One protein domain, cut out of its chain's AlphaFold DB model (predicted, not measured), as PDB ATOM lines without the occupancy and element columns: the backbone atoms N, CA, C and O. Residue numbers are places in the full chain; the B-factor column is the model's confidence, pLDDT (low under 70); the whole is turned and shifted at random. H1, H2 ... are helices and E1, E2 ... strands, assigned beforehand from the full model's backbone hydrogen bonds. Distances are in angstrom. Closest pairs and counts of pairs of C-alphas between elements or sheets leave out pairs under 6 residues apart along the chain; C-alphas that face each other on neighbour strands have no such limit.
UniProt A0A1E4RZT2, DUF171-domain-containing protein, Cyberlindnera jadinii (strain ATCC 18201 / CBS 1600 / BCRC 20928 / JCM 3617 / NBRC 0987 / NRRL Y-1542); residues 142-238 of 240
ATOM      1  N   ALA A 142      -8.158  40.967 266.417       94.25
ATOM      2  CA  ALA A 142      -7.561  40.000 265.495       94.25
ATOM      3  C   ALA A 142      -7.654  40.418 264.022       94.25
ATOM      4  O   ALA A 142      -6.763  40.113 263.227       94.25
ATOM      5  N   LYS A 143      -8.700  41.162 263.640       95.50
ATOM      6  CA  LYS A 143      -8.844  41.710 262.280       95.50
ATOM      7  C   LYS A 143      -7.805  42.775 261.955       95.50
ATOM      8  O   LYS A 143      -7.554  43.034 260.779       95.50
ATOM      9  N   VAL A 144      -7.157  43.382 262.951       95.38
ATOM     10  CA  VAL A 144      -5.995  44.244 262.693       95.38
ATOM     11  C   VAL A 144      -4.901  43.441 261.990       95.38
ATOM     12  O   VAL A 144      -4.342  43.949 261.026       95.38
ATOM     13  N   PHE A 145      -4.680  42.187 262.384       94.00
ATOM     14  CA  PHE A 145      -3.618  41.324 261.860       94.00
ATOM     15  C   PHE A 145      -4.061  40.505 260.643       94.00
ATOM     16  O   PHE A 145      -3.382  40.491 259.623       94.00
ATOM     17  N   THR A 146      -5.225  39.859 260.732       92.81
ATOM     18  CA  THR A 146      -5.704  38.898 259.718       92.81
ATOM     19  C   THR A 146      -6.216  39.550 258.435       92.81
ATOM     20  O   THR A 146      -6.147  38.944 257.373       92.81
ATOM     21  N   GLU A 147      -6.690  40.797 258.499       92.56
ATOM     22  CA  GLU A 147      -7.104  41.577 257.323       92.56
ATOM     23  C   GLU A 147      -6.003  42.568 256.905       92.56
ATOM     24  O   GLU A 147      -6.282  43.715 256.539       92.56
ATOM     25  N   SER A 148      -4.736  42.156 257.023       90.31
ATOM     26  CA  SER A 148      -3.599  42.940 256.541       90.31
ATOM     27  C   SER A 148      -3.728  43.231 255.043       90.31
ATOM     28  O   SER A 148      -4.256  42.436 254.270       90.31
ATOM     29  N   ALA A 149      -3.228  44.395 254.628       85.44
ATOM     30  CA  ALA A 149      -3.142  44.745 253.212       85.44
ATOM     31  C   ALA A 149      -1.974  44.036 252.502       85.44
ATOM     32  O   ALA A 149      -1.905  44.078 251.274       85.44
ATOM     33  N   TYR A 150      -1.067  43.426 253.267       84.38
ATOM     34  CA  TYR A 150       0.068  42.660 252.768       84.38
ATOM     35  C   TYR A 150      -0.298  41.172 252.709       84.38
ATOM     36  O   TYR A 150      -0.776  40.656 253.722       84.38
ATOM     37  N   PRO A 151      -0.057  40.474 251.579       85.38
ATOM     38  CA  PRO A 151      -0.358  39.045 251.448       85.38
ATOM     39  C   PRO A 151       0.290  38.180 252.537       85.38
ATOM     40  O   PRO A 151      -0.373  37.318 253.101       85.38
ATOM     41  N   GLU A 152       1.541  38.485 252.889       88.56
ATOM     42  CA  GLU A 152       2.314  37.776 253.922       88.56
ATOM     43  C   GLU A 152       2.086  38.333 255.341       88.56
ATOM     44  O   GLU A 152       2.750  37.934 256.296       88.56
ATOM     45  N   GLY A 153       1.157  39.278 255.507       90.69
ATOM     46  CA  GLY A 153       0.918  39.937 256.786       90.69
ATOM     47  C   GLY A 153       2.003  40.950 257.165       90.69
ATOM     48  O   GLY A 153       2.680  41.528 256.317       90.69
ATOM     49  N   TYR A 154       2.096  41.241 258.460       92.56
ATOM     50  CA  TYR A 154       3.097  42.159 259.000       92.56
ATOM     51  C   TYR A 154       4.323  41.366 259.442       92.56
ATOM     52  O   TYR A 154       4.189  40.405 260.192       92.56
ATOM     53  N   THR A 155       5.511  41.784 259.008       91.88
ATOM     54  CA  THR A 155       6.778  41.135 259.382       91.88
ATOM     55  C   THR A 155       7.197  41.474 260.805       91.88
ATOM     56  O   THR A 155       7.968  40.736 261.407       91.88
ATOM     57  N   LYS A 156       6.724  42.614 261.321       91.75
ATOM     58  CA  LYS A 156       6.988  43.070 262.682       91.75
ATOM     59  C   LYS A 156       5.809  43.877 263.208       91.75
ATOM     60  O   LYS A 156       5.265  44.715 262.485       91.75
ATOM     61  N   THR A 157       5.451  43.677 264.468       94.94
ATOM     62  CA  THR A 157       4.451  44.467 265.190       94.94
ATOM     63  C   THR A 157       5.085  45.109 266.413       94.94
ATOM     64  O   THR A 157       5.582  44.425 267.308       94.94
ATOM     65  N   LEU A 158       5.028  46.437 266.485       95.12
ATOM     66  CA  LEU A 158       5.539  47.199 267.617       95.12
ATOM     67  C   LEU A 158       4.417  47.943 268.333       95.12
ATOM     68  O   LEU A 158       3.556  48.584 267.718       95.12
ATOM     69  N   PHE A 159       4.472  47.892 269.657       95.81
ATOM     70  CA  PHE A 159       3.625  48.687 270.527       95.81
ATOM     71  C   PHE A 159       4.189  50.100 270.703       95.81
ATOM     72  O   PHE A 159       5.398  50.304 270.811       95.81
ATOM     73  N   VAL A 160       3.301  51.085 270.776       94.75
ATOM     74  CA  VAL A 160       3.629  52.458 271.154       94.75
ATOM     75  C   VAL A 160       2.616  52.908 272.198       94.75
ATOM     76  O   VAL A 160       1.419  53.008 271.909       94.75
ATOM     77  N   SER A 161       3.080  53.207 273.411       92.81
ATOM     78  CA  SER A 161       2.204  53.737 274.457       92.81
ATOM     79  C   SER A 161       1.647  55.095 274.036       92.81
ATOM     80  O   SER A 161       2.422  56.000 273.729       92.81
ATOM     81  N   GLY A 162       0.323  55.255 274.044       92.06
ATOM     82  CA  GLY A 162      -0.315  56.523 273.698       92.06
ATOM     83  C   GLY A 162      -1.713  56.686 274.284       92.06
ATOM     84  O   GLY A 162      -2.483  55.736 274.407       92.06
ATOM     85  N   GLY A 163      -2.062  57.922 274.644       85.88
ATOM     86  CA  GLY A 163      -3.353  58.254 275.255       85.88
ATOM     87  C   GLY A 163      -3.371  58.151 276.783       85.88
ATOM     88  O   GLY A 163      -4.425  58.318 277.392       85.88
ATOM     89  N   GLU A 164      -2.223  57.920 277.417       81.38
ATOM     90  CA  GLU A 164      -2.061  57.787 278.875       81.38
ATOM     91  C   GLU A 164      -1.884  59.133 279.602       81.38
ATOM     92  O   GLU A 164      -1.624  59.164 280.797       81.38
ATOM     93  N   TYR A 165      -2.110  60.255 278.910       73.75
ATOM     94  CA  TYR A 165      -1.957  61.625 279.428       73.75
ATOM     95  C   TYR A 165      -2.628  61.881 280.795       73.75
ATOM     96  O   TYR A 165      -2.130  62.670 281.590       73.75
ATOM     97  N   HIS A 166      -3.742  61.202 281.094       72.25
ATOM     98  CA  HIS A 166      -4.474  61.350 282.362       72.25
ATOM     99  C   HIS A 166      -4.337  60.161 283.329       72.25
ATOM    100  O   HIS A 166      -4.905  60.205 284.418       72.25
ATOM    101  N   HIS A 167      -3.637  59.084 282.952       69.25
ATOM    102  CA  HIS A 167      -3.606  57.847 283.736       69.25
ATOM    103  C   HIS A 167      -2.233  57.179 283.681       69.25
ATOM    104  O   HIS A 167      -1.745  56.834 282.610       69.25
ATOM    105  N   HIS A 168      -1.648  56.909 284.847       67.19
ATOM    106  CA  HIS A 168      -0.449  56.084 284.965       67.19
ATOM    107  C   HIS A 168      -0.816  54.602 284.840       67.19
ATOM    108  O   HIS A 168      -0.989  53.915 285.846       67.19
ATOM    109  N   ASN A 169      -0.945  54.103 283.613       67.94
ATOM    110  CA  ASN A 169      -1.068  52.668 283.389       67.94
ATOM    111  C   ASN A 169       0.323  52.075 283.171       67.94
ATOM    112  O   ASN A 169       1.144  52.628 282.447       67.94
ATOM    113  N   LYS A 170       0.600  50.961 283.847       73.44
ATOM    114  CA  LYS A 170       1.793  50.163 283.578       73.44
ATOM    115  C   LYS A 170       1.442  49.160 282.490       73.44
ATOM    116  O   LYS A 170       0.428  48.475 282.605       73.44
ATOM    117  N   HIS A 171       2.288  49.053 281.480       83.44
ATOM    118  CA  HIS A 171       2.261  47.966 280.509       83.44
ATOM    119  C   HIS A 171       3.455  47.029 280.752       83.44
ATOM    120  O   HIS A 171       4.430  47.429 281.402       83.44
ATOM    121  N   PRO A 172       3.383  45.759 280.320       86.00
ATOM    122  CA  PRO A 172       4.507  44.845 280.428       86.00
ATOM    123  C   PRO A 172       5.698  45.386 279.639       86.00
ATOM    124  O   PRO A 172       5.548  45.978 278.574       86.00
ATOM    125  N   LYS A 173       6.901  45.156 280.164       86.44
ATOM    126  CA  LYS A 173       8.135  45.562 279.496       86.44
ATOM    127  C   LYS A 173       8.331  44.718 278.237       86.44
ATOM    128  O   LYS A 173       8.495  43.502 278.341       86.44
ATOM    129  N   LEU A 174       8.339  45.367 277.077       92.25
ATOM    130  CA  LEU A 174       8.611  44.742 275.785       92.25
ATOM    131  C   LEU A 174      10.048  45.055 275.333       92.25
ATOM    132  O   LEU A 174      10.656  46.017 275.814       92.25
ATOM    133  N   PRO A 175      10.638  44.256 274.427       92.81
ATOM    134  CA  PRO A 175      11.919  44.594 273.819       92.81
ATOM    135  C   PRO A 175      11.851  45.948 273.102       92.81
ATOM    136  O   PRO A 175      10.991  46.170 272.253       92.81
ATOM    137  N   ALA A 176      12.762  46.866 273.422       91.31
ATOM    138  CA  ALA A 176      12.803  48.163 272.758       91.31
ATOM    139  C   ALA A 176      13.335  48.022 271.323       91.31
ATOM    140  O   ALA A 176      14.466  47.580 271.121       91.31
ATOM    141  N   SER A 177      12.559  48.472 270.337       86.50
ATOM    142  CA  SER A 177      12.986  48.575 268.941       86.50
ATOM    143  C   SER A 177      13.410  50.008 268.625       86.50
ATOM    144  O   SER A 177      12.703  50.968 268.940       86.50
ATOM    145  N   LYS A 178      14.584  50.160 268.006       74.06
ATOM    146  CA  LYS A 178      15.143  51.461 267.585       74.06
ATOM    147  C   LYS A 178      15.293  51.600 266.072       74.06
ATOM    148  O   LYS A 178      15.685  52.660 265.611       74.06
ATOM    149  N   ALA A 179      15.019  50.537 265.328       71.25
ATOM    150  CA  ALA A 179      15.144  50.509 263.884       71.25
ATOM    151  C   ALA A 179      13.906  49.856 263.273       71.25
ATOM    152  O   ALA A 179      13.199  49.092 263.939       71.25
ATOM    153  N   VAL A 180      13.672  50.191 262.008       69.62
ATOM    154  CA  VAL A 180      12.759  49.466 261.131       69.62
ATOM    155  C   VAL A 180      13.580  48.374 260.463       69.62
ATOM    156  O   VAL A 180      14.349  48.630 259.543       69.62
ATOM    157  N   ASP A 181      13.473  47.167 260.990       69.00
ATOM    158  CA  ASP A 181      13.934  45.925 260.388       69.00
ATOM    159  C   ASP A 181      12.714  45.186 259.815       69.00
ATOM    160  O   ASP A 181      11.752  44.878 260.521       69.00
ATOM    161  N   GLY A 182      12.742  44.932 258.508       64.56
ATOM    162  CA  GLY A 182      11.666  44.265 257.776       64.56
ATOM    163  C   GLY A 182      10.844  45.193 256.882       64.56
ATOM    164  O   GLY A 182      10.802  46.409 257.063       64.56
ATOM    165  N   ASP A 183      10.178  44.584 255.903       71.94
ATOM    166  CA  ASP A 183       9.519  45.304 254.811       71.94
ATOM    167  C   ASP A 183       8.103  45.789 255.172       71.94
ATOM    168  O   ASP A 183       7.580  46.707 254.540       71.94
ATOM    169  N   CYS A 184       7.457  45.181 256.180       85.62
ATOM    170  CA  CYS A 184       6.032  45.376 256.480       85.62
ATOM    171  C   CYS A 184       5.774  45.562 257.988       85.62
ATOM    172  O   CYS A 184       5.298  44.655 258.672       85.62
ATOM    173  N   LEU A 185       6.061  46.755 258.511       89.44
ATOM    174  CA  LEU A 185       5.888  47.092 259.928       89.44
ATOM    175  C   LEU A 185       4.441  47.488 260.286       89.44
ATOM    176  O   LEU A 185       3.829  48.323 259.613       89.44
ATOM    177  N   LEU A 186       3.926  46.965 261.403       93.88
ATOM    178  CA  LEU A 186       2.709  47.432 262.071       93.88
ATOM    179  C   LEU A 186       3.056  48.175 263.366       93.88
ATOM    180  O   LEU A 186       3.634  47.606 264.288       93.88
ATOM    181  N   LEU A 187       2.644  49.439 263.461       94.75
ATOM    182  CA  LEU A 187       2.691  50.215 264.701       94.75
ATOM    183  C   LEU A 187       1.295  50.303 265.308       94.75
ATOM    184  O   LEU A 187       0.374  50.814 264.666       94.75
ATOM    185  N   ILE A 188       1.139  49.855 266.554       96.38
ATOM    186  CA  ILE A 188      -0.113  50.007 267.304       96.38
ATOM    187  C   ILE A 188       0.092  51.050 268.398       96.38
ATOM    188  O   ILE A 188       0.769  50.802 269.393       96.38
ATOM    189  N   VAL A 189      -0.527  52.217 268.209       95.62
ATOM    190  CA  VAL A 189      -0.509  53.321 269.175       95.62
ATOM    191  C   VAL A 189      -1.776  53.266 270.019       95.62
ATOM    192  O   VAL A 189      -2.870  53.516 269.511       95.62
ATOM    193  N   SER A 190      -1.653  52.910 271.296       93.81
ATOM    194  CA  SER A 190      -2.809  52.731 272.182       93.81
ATOM    195  C   SER A 190      -2.420  52.781 273.660       93.81
ATOM    196  O   SER A 190      -1.249  52.680 274.025       93.81
ATOM    197  N   LYS A 191      -3.436  52.858 274.523       92.81
ATOM    198  CA  LYS A 191      -3.330  52.427 275.918       92.81
ATOM    199  C   LYS A 191      -3.217  50.909 275.955       92.81
ATOM    200  O   LYS A 191      -3.963  50.231 275.240       92.81
ATOM    201  N   TRP A 192      -2.377  50.380 276.836       92.75
ATOM    202  CA  TRP A 192      -2.246  48.930 276.988       92.75
ATOM    203  C   TRP A 192      -3.532  48.266 277.493       92.75
ATOM    204  O   TRP A 192      -3.992  47.279 276.928       92.75
ATOM    205  N   SER A 193      -4.181  48.873 278.488       91.81
ATOM    206  CA  SER A 193      -5.440  48.369 279.054       91.81
ATOM    207  C   SER A 193      -6.571  48.266 278.026       91.81
ATOM    208  O   SER A 193      -7.427  47.391 278.131       91.81
ATOM    209  N   GLU A 194      -6.567  49.125 277.004       92.94
ATOM    210  CA  GLU A 194      -7.528  49.045 275.905       92.94
ATOM    211  C   GLU A 194      -7.230  47.857 274.984       92.94
ATOM    212  O   GLU A 194      -8.157  47.159 274.572       92.94
ATOM    213  N   LEU A 195      -5.951  47.573 274.716       94.31
ATOM    214  CA  LEU A 195      -5.546  46.390 273.955       94.31
ATOM    215  C   LEU A 195      -5.927  45.106 274.693       94.31
ATOM    216  O   LEU A 195      -6.530  44.226 274.090       94.31
ATOM    217  N   GLU A 196      -5.674  45.021 276.002       94.19
ATOM    218  CA  GLU A 196      -6.096  43.878 276.824       94.19
ATOM    219  C   GLU A 196      -7.615  43.690 276.810       94.19
ATOM    220  O   GLU A 196      -8.111  42.565 276.711       94.19
ATOM    221  N   ARG A 197      -8.367  44.792 276.908       94.50
ATOM    222  CA  ARG A 197      -9.831  44.767 276.866       94.50
ATOM    223  C   ARG A 197     -10.335  44.242 275.522       94.50
ATOM    224  O   ARG A 197     -11.225  43.395 275.514       94.50
ATOM    225  N   LEU A 198      -9.789  44.737 274.411       94.88
ATOM    226  CA  LEU A 198     -10.163  44.313 273.057       94.88
ATOM    227  C   LEU A 198      -9.749  42.861 272.786       94.88
ATOM    228  O   LEU A 198     -10.557  42.077 272.303       94.88
ATOM    229  N   PHE A 199      -8.537  42.474 273.179       95.19
ATOM    230  CA  PHE A 199      -8.043  41.103 273.069       95.19
ATOM    231  C   PHE A 199      -8.955  40.101 273.799       95.19
ATOM    232  O   PHE A 199      -9.368  39.098 273.221       95.19
ATOM    233  N   LYS A 200      -9.364  40.409 275.038       94.06
ATOM    234  CA  LYS A 200     -10.301  39.567 275.806       94.06
ATOM    235  C   LYS A 200     -11.684  39.459 275.158       94.06
ATOM    236  O   LYS A 200     -12.358  38.445 275.332       94.06
ATOM    237  N   GLN A 201     -12.130  40.490 274.438       94.38
ATOM    238  CA  GLN A 201     -13.409  40.465 273.722       94.38
ATOM    239  C   GLN A 201     -13.381  39.537 272.506       94.38
ATOM    240  O   GLN A 201     -14.401  38.914 272.213       94.38
ATOM    241  N   ASP A 202     -12.228  39.407 271.850       91.69
ATOM    242  CA  ASP A 202     -12.063  38.574 270.660       91.69
ATOM    243  C   ASP A 202     -12.035  37.065 270.961       91.69
ATOM    244  O   ASP A 202     -12.299  36.279 270.055       91.69
ATOM    245  N   ARG A 203     -11.777  36.657 272.217       86.25
ATOM    246  CA  ARG A 203     -11.749  35.244 272.666       86.25
ATOM    247  C   ARG A 203     -10.885  34.348 271.766       86.25
ATOM    248  O   ARG A 203     -11.334  33.307 271.297       86.25
ATOM    249  N   LEU A 204      -9.658  34.785 271.500       89.25
ATOM    250  CA  LEU A 204      -8.742  34.082 270.604       89.25
ATOM    251  C   LEU A 204      -8.241  32.786 271.251       89.25
ATOM    252  O   LEU A 204      -7.697  32.809 272.352       89.25
ATOM    253  N   GLU A 205      -8.438  31.659 270.569       87.31
ATOM    254  CA  GLU A 205      -7.953  30.354 271.021       87.31
ATOM    255  C   GLU A 205      -6.435  30.237 270.829       87.31
ATOM    256  O   GLU A 205      -5.885  30.706 269.833       87.31
ATOM    257  N   GLY A 206      -5.751  29.595 271.780       87.38
ATOM    258  CA  GLY A 206      -4.310  29.330 271.693       87.38
ATOM    259  C   GLY A 206      -3.402  30.526 271.996       87.38
ATOM    260  O   GLY A 206      -2.189  30.398 271.862       87.38
ATOM    261  N   VAL A 207      -3.963  31.665 272.419       89.88
ATOM    262  CA  VAL A 207      -3.198  32.839 272.856       89.88
ATOM    263  C   VAL A 207      -3.735  33.326 274.197       89.88
ATOM    264  O   VAL A 207      -4.910  33.662 274.312       89.88
ATOM    265  N   ASP A 208      -2.867  33.400 275.204       89.25
ATOM    266  CA  ASP A 208      -3.266  33.746 276.579       89.25
ATOM    267  C   ASP A 208      -3.102  35.235 276.905       89.25
ATOM    268  O   ASP A 208      -3.709  35.755 277.842       89.25
ATOM    269  N   ASP A 209      -2.245  35.935 276.159       91.69
ATOM    270  CA  ASP A 209      -1.798  37.280 276.507       91.69
ATOM    271  C   ASP A 209      -1.604  38.137 275.254       91.69
ATOM    272  O   ASP A 209      -0.950  37.727 274.292       91.69
ATOM    273  N   VAL A 210      -2.125  39.365 275.296       94.56
ATOM    274  CA  VAL A 210      -2.020  40.343 274.208       94.56
ATOM    275  C   VAL A 210      -0.566  40.678 273.862       94.56
ATOM    276  O   VAL A 210      -0.275  41.015 272.717       94.56
ATOM    277  N   LYS A 211       0.377  40.515 274.805       94.88
ATOM    278  CA  LYS A 211       1.815  40.700 274.546       94.88
ATOM    279  C   LYS A 211       2.362  39.779 273.456       94.88
ATOM    280  O   LYS A 211       3.347  40.134 272.826       94.88
ATOM    281  N   GLN A 212       1.733  38.624 273.227       94.00
ATOM    282  CA  GLN A 212       2.171  37.655 272.217       94.00
ATOM    283  C   GLN A 212       1.967  38.169 270.780       94.00
ATOM    284  O   GLN A 212       2.500  37.584 269.847       94.00
ATOM    285  N   PHE A 213       1.234  39.276 270.600       95.25
ATOM    286  CA  PHE A 213       1.048  39.949 269.309       95.25
ATOM    287  C   PHE A 213       2.101  41.025 269.016       95.25
ATOM    288  O   PHE A 213       2.007  41.697 267.990       95.25
ATOM    289  N   PHE A 214       3.063  41.239 269.917       95.38
ATOM    290  CA  PHE A 214       4.051  42.305 269.807       95.38
ATOM    291  C   PHE A 214       5.470  41.752 269.866       95.38
ATOM    292  O   PHE A 214       5.858  41.112 270.840       95.38
ATOM    293  N   ASP A 215       6.277  42.097 268.865       94.00
ATOM    294  CA  ASP A 215       7.708  41.777 268.827       94.00
ATOM    295  C   ASP A 215       8.528  42.729 269.708       94.00
ATOM    296  O   ASP A 215       9.668  42.449 270.081       94.00
ATOM    297  N   GLY A 216       7.960  43.890 270.036       94.06
ATOM    298  CA  GLY A 216       8.627  44.914 270.820       94.06
ATOM    299  C   GLY A 216       7.792  46.169 271.031       94.06
ATOM    300  O   GLY A 216       6.607  46.231 270.703       94.06
ATOM    301  N   GLU A 217       8.445  47.197 271.558       94.12
ATOM    302  CA  GLU A 217       7.889  48.534 271.727       94.12
ATOM    303  C   GLU A 217       8.799  49.610 271.136       94.12
ATOM    304  O   GLU A 217      10.021  49.451 271.075       94.12
ATOM    305  N   VAL A 218       8.211  50.738 270.742       93.94
ATOM    306  CA  VAL A 218       8.952  51.971 270.465       93.94
ATOM    307  C   VAL A 218       8.888  52.838 271.719       93.94
ATOM    308  O   VAL A 218       7.811  53.340 272.050       93.94
ATOM    309  N   PRO A 219      10.008  53.059 272.429       91.19
ATOM    310  CA  PRO A 219       9.983  53.862 273.643       91.19
ATOM    311  C   PRO A 219       9.633  55.315 273.322       91.19
ATOM    312  O   PRO A 219      10.346  55.968 272.550       91.19
ATOM    313  N   VAL A 220       8.596  55.850 273.957       91.12
ATOM    314  CA  VAL A 220       8.182  57.255 273.838       91.12
ATOM    315  C   VAL A 220       8.119  57.913 275.222       91.12
ATOM    316  O   VAL A 220       8.049  57.201 276.226       91.12
ATOM    317  N   PRO A 221       8.195  59.253 275.317       89.69
ATOM    318  CA  PRO A 221       7.956  59.960 276.565       89.69
ATOM    319  C   PRO A 221       6.628  59.548 277.194       89.69
ATOM    320  O   PRO A 221       5.641  59.294 276.504       89.69
ATOM    321  N   TRP A 222       6.609  59.487 278.520       85.19
ATOM    322  CA  TRP A 222       5.402  59.117 279.241       85.19
ATOM    323  C   TRP A 222       4.315  60.196 279.106       85.19
ATOM    324  O   TRP A 222       4.612  61.389 279.019       85.19
ATOM    325  N   GLY A 223       3.051  59.765 279.128       84.38
ATOM    326  CA  GLY A 223       1.900  60.662 279.209       84.38
ATOM    327  C   GLY A 223       1.547  61.362 277.897       84.38
ATOM    328  O   GLY A 223       0.801  62.330 277.915       84.38
ATOM    329  N   LEU A 224       2.047  60.903 276.750       90.75
ATOM    330  CA  LEU A 224       1.708  61.502 275.460       90.75
ATOM    331  C   LEU A 224       0.271  61.180 275.022       90.75
ATOM    332  O   LEU A 224      -0.287  60.111 275.308       90.75
ATOM    333  N   ARG A 225      -0.340  62.109 274.276       92.75
ATOM    334  CA  ARG A 225      -1.588  61.843 273.547       92.75
ATOM    335  C   ARG A 225      -1.317  60.888 272.383       92.75
ATOM    336  O   ARG A 225      -0.164  60.636 272.031       92.75
ATOM    337  N   VAL A 226      -2.371  60.315 271.805       93.06
ATOM    338  CA  VAL A 226      -2.233  59.307 270.735       93.06
ATOM    339  C   VAL A 226      -1.525  59.906 269.517       93.06
ATOM    340  O   VAL A 226      -0.608  59.293 268.979       93.06
ATOM    341  N   GLU A 227      -1.903  61.121 269.127       93.19
ATOM    342  CA  GLU A 227      -1.312  61.860 268.013       93.19
ATOM    343  C   GLU A 227       0.182  62.154 268.222       93.19
ATOM    344  O   GLU A 227       0.985  61.910 267.321       93.19
ATOM    345  N   ASP A 228       0.573  62.581 269.425       94.25
ATOM    346  CA  ASP A 228       1.967  62.894 269.754       94.25
ATOM    347  C   ASP A 228       2.822  61.622 269.800       94.25
ATOM    348  O   ASP A 228       3.941  61.591 269.286       94.25
ATOM    349  N   SER A 229       2.271  60.546 270.369       94.75
ATOM    350  CA  SER A 229       2.939  59.242 270.462       94.75
ATOM    351  C   SER A 229       3.205  58.661 269.076       94.75
ATOM    352  O   SER A 229       4.300  58.166 268.812       94.75
ATOM    353  N   ALA A 230       2.225  58.768 268.172       94.44
ATOM    354  CA  ALA A 230       2.363  58.331 266.789       94.44
ATOM    355  C   ALA A 230       3.485  59.096 266.072       94.44
ATOM    356  O   ALA A 230       4.371  58.480 265.479       94.44
ATOM    357  N   MET A 231       3.494  60.429 266.172       93.56
ATOM    358  CA  MET A 231       4.521  61.263 265.536       93.56
ATOM    359  C   MET A 231       5.918  61.003 266.105       93.56
ATOM    360  O   MET A 231       6.893  60.911 265.354       93.56
ATOM    361  N   TYR A 232       6.023  60.841 267.422       93.44
ATOM    362  CA  TYR A 232       7.290  60.554 268.082       93.44
ATOM    363  C   TYR A 232       7.845  59.185 267.661       93.44
ATOM    364  O   TYR A 232       9.026  59.073 267.328       93.44
ATOM    365  N   ALA A 233       6.997  58.153 267.626       93.06
ATOM    366  CA  ALA A 233       7.402  56.818 267.196       93.06
ATOM    367  C   ALA A 233       7.867  56.799 265.735       93.06
ATOM    368  O   ALA A 233       8.930  56.255 265.446       93.06
ATOM    369  N   LEU A 234       7.126  57.453 264.832       90.50
ATOM    370  CA  LEU A 234       7.518  57.576 263.425       90.50
ATOM    371  C   LEU A 234       8.857  58.304 263.263       90.50
ATOM    372  O   LEU A 234       9.680  57.894 262.454       90.50
ATOM    373  N   THR A 235       9.110  59.338 264.070       89.94
ATOM    374  CA  THR A 235      10.389  60.065 264.046       89.94
ATOM    375  C   THR A 235      11.550  59.181 264.502       89.94
ATOM    376  O   THR A 235      12.610  59.204 263.888       89.94
ATOM    377  N   LYS A 236      11.359  58.368 265.549       88.75
ATOM    378  CA  LYS A 236      12.393  57.435 266.032       88.75
ATOM    379  C   LYS A 236      12.719  56.311 265.056       88.75
ATOM    380  O   LYS A 236      13.819  55.776 265.111       88.75
ATOM    381  N   LEU A 237      11.744  55.923 264.246       86.44
ATOM    382  CA  LEU A 237      11.861  54.825 263.294       86.44
ATOM    383  C   LEU A 237      12.271  55.288 261.892       86.44
ATOM    384  O   LEU A 237      12.646  54.457 261.070       86.44
ATOM    385  N   SER A 238      12.215  56.589 261.607       73.75
ATOM    386  CA  SER A 238      12.710  57.126 260.344       73.75
ATOM    387  C   SER A 238      14.218  56.875 260.229       73.75
ATOM    388  O   SER A 238      14.946  57.173 261.180       73.75
TER     389      SER A 238
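This is residues 142 to 238 of the 240 residues of the protein "DUF171-domain-containing protein" of Cyberlindnera jadinii (strain ATCC 18201 / CBS 1600 / BCRC 20928 / JCM 3617 / NBRC 0987 / NRRL Y-1542) (UniProt A0A1E4RZT2). A narrow ribbon of two parallel strands, E1 and E2, runs through the middle, and H4 packs on both strands, while H1, H2 and H3 lie away from H4. The long stretch of residues 162 to 184 makes a wide loop from the end of E1 to the start of E2. The printed part has 97 residues, with four named helices and two named strands in the order H1, E1, E2, H2, H3, H4; the class is mixed, with under half of the residues in named elements. It is compact, with a radius of gyration of the C-alphas of 13.3 A, and rounded, spanning 32 by 30 by 21 A.

H1, residues 142 to 146, begins at C-alpha 142 (-7.561, 40.000, 265.495). E1 is residues 156 to 161, 16.6 A long, and E2 is residues 185 to 190, 16.0 A. H2, residues 192 to 202, is 15.6 A long; H3 is residues 210 to 213. H4, residues 226 to 237, is 16.6 A long and ends at C-alpha 237 (11.861, 54.825, 263.294).

E1 and E2 are parallel neighbours at 22 degrees, with N 158 and O 186 2.9 A apart, within hydrogen-bond range. Residues 158 to 159 of E1 also pair with residues 216 to 217, parallel. The closest C-alphas of E2 and H4 are those of Val 189 and Ala 230, 6.2 A apart. H2 and H3 only just touch, with 3 pairs of C-alphas within 8 A, the closest those of Glu 196 and Val 210 at 6.0 A. H1 and H2 are close but not clearly touching, the closest C-alphas being those of Ala 142 and Asp 202, 7.0 A. H2 and H4 are apart. In H1, H2 and H4 every O i to N i+4 pair is within hydrogen-bond range; H3 is too short for one.

The C-alphas farthest apart, those of Pro 151 and His 166, are 38.3 A apart. The printed part has no cut. The links E1 to E2 and H3 to H4 are long. Residues 167 to 169 and 180 to 182 have pLDDT under 70.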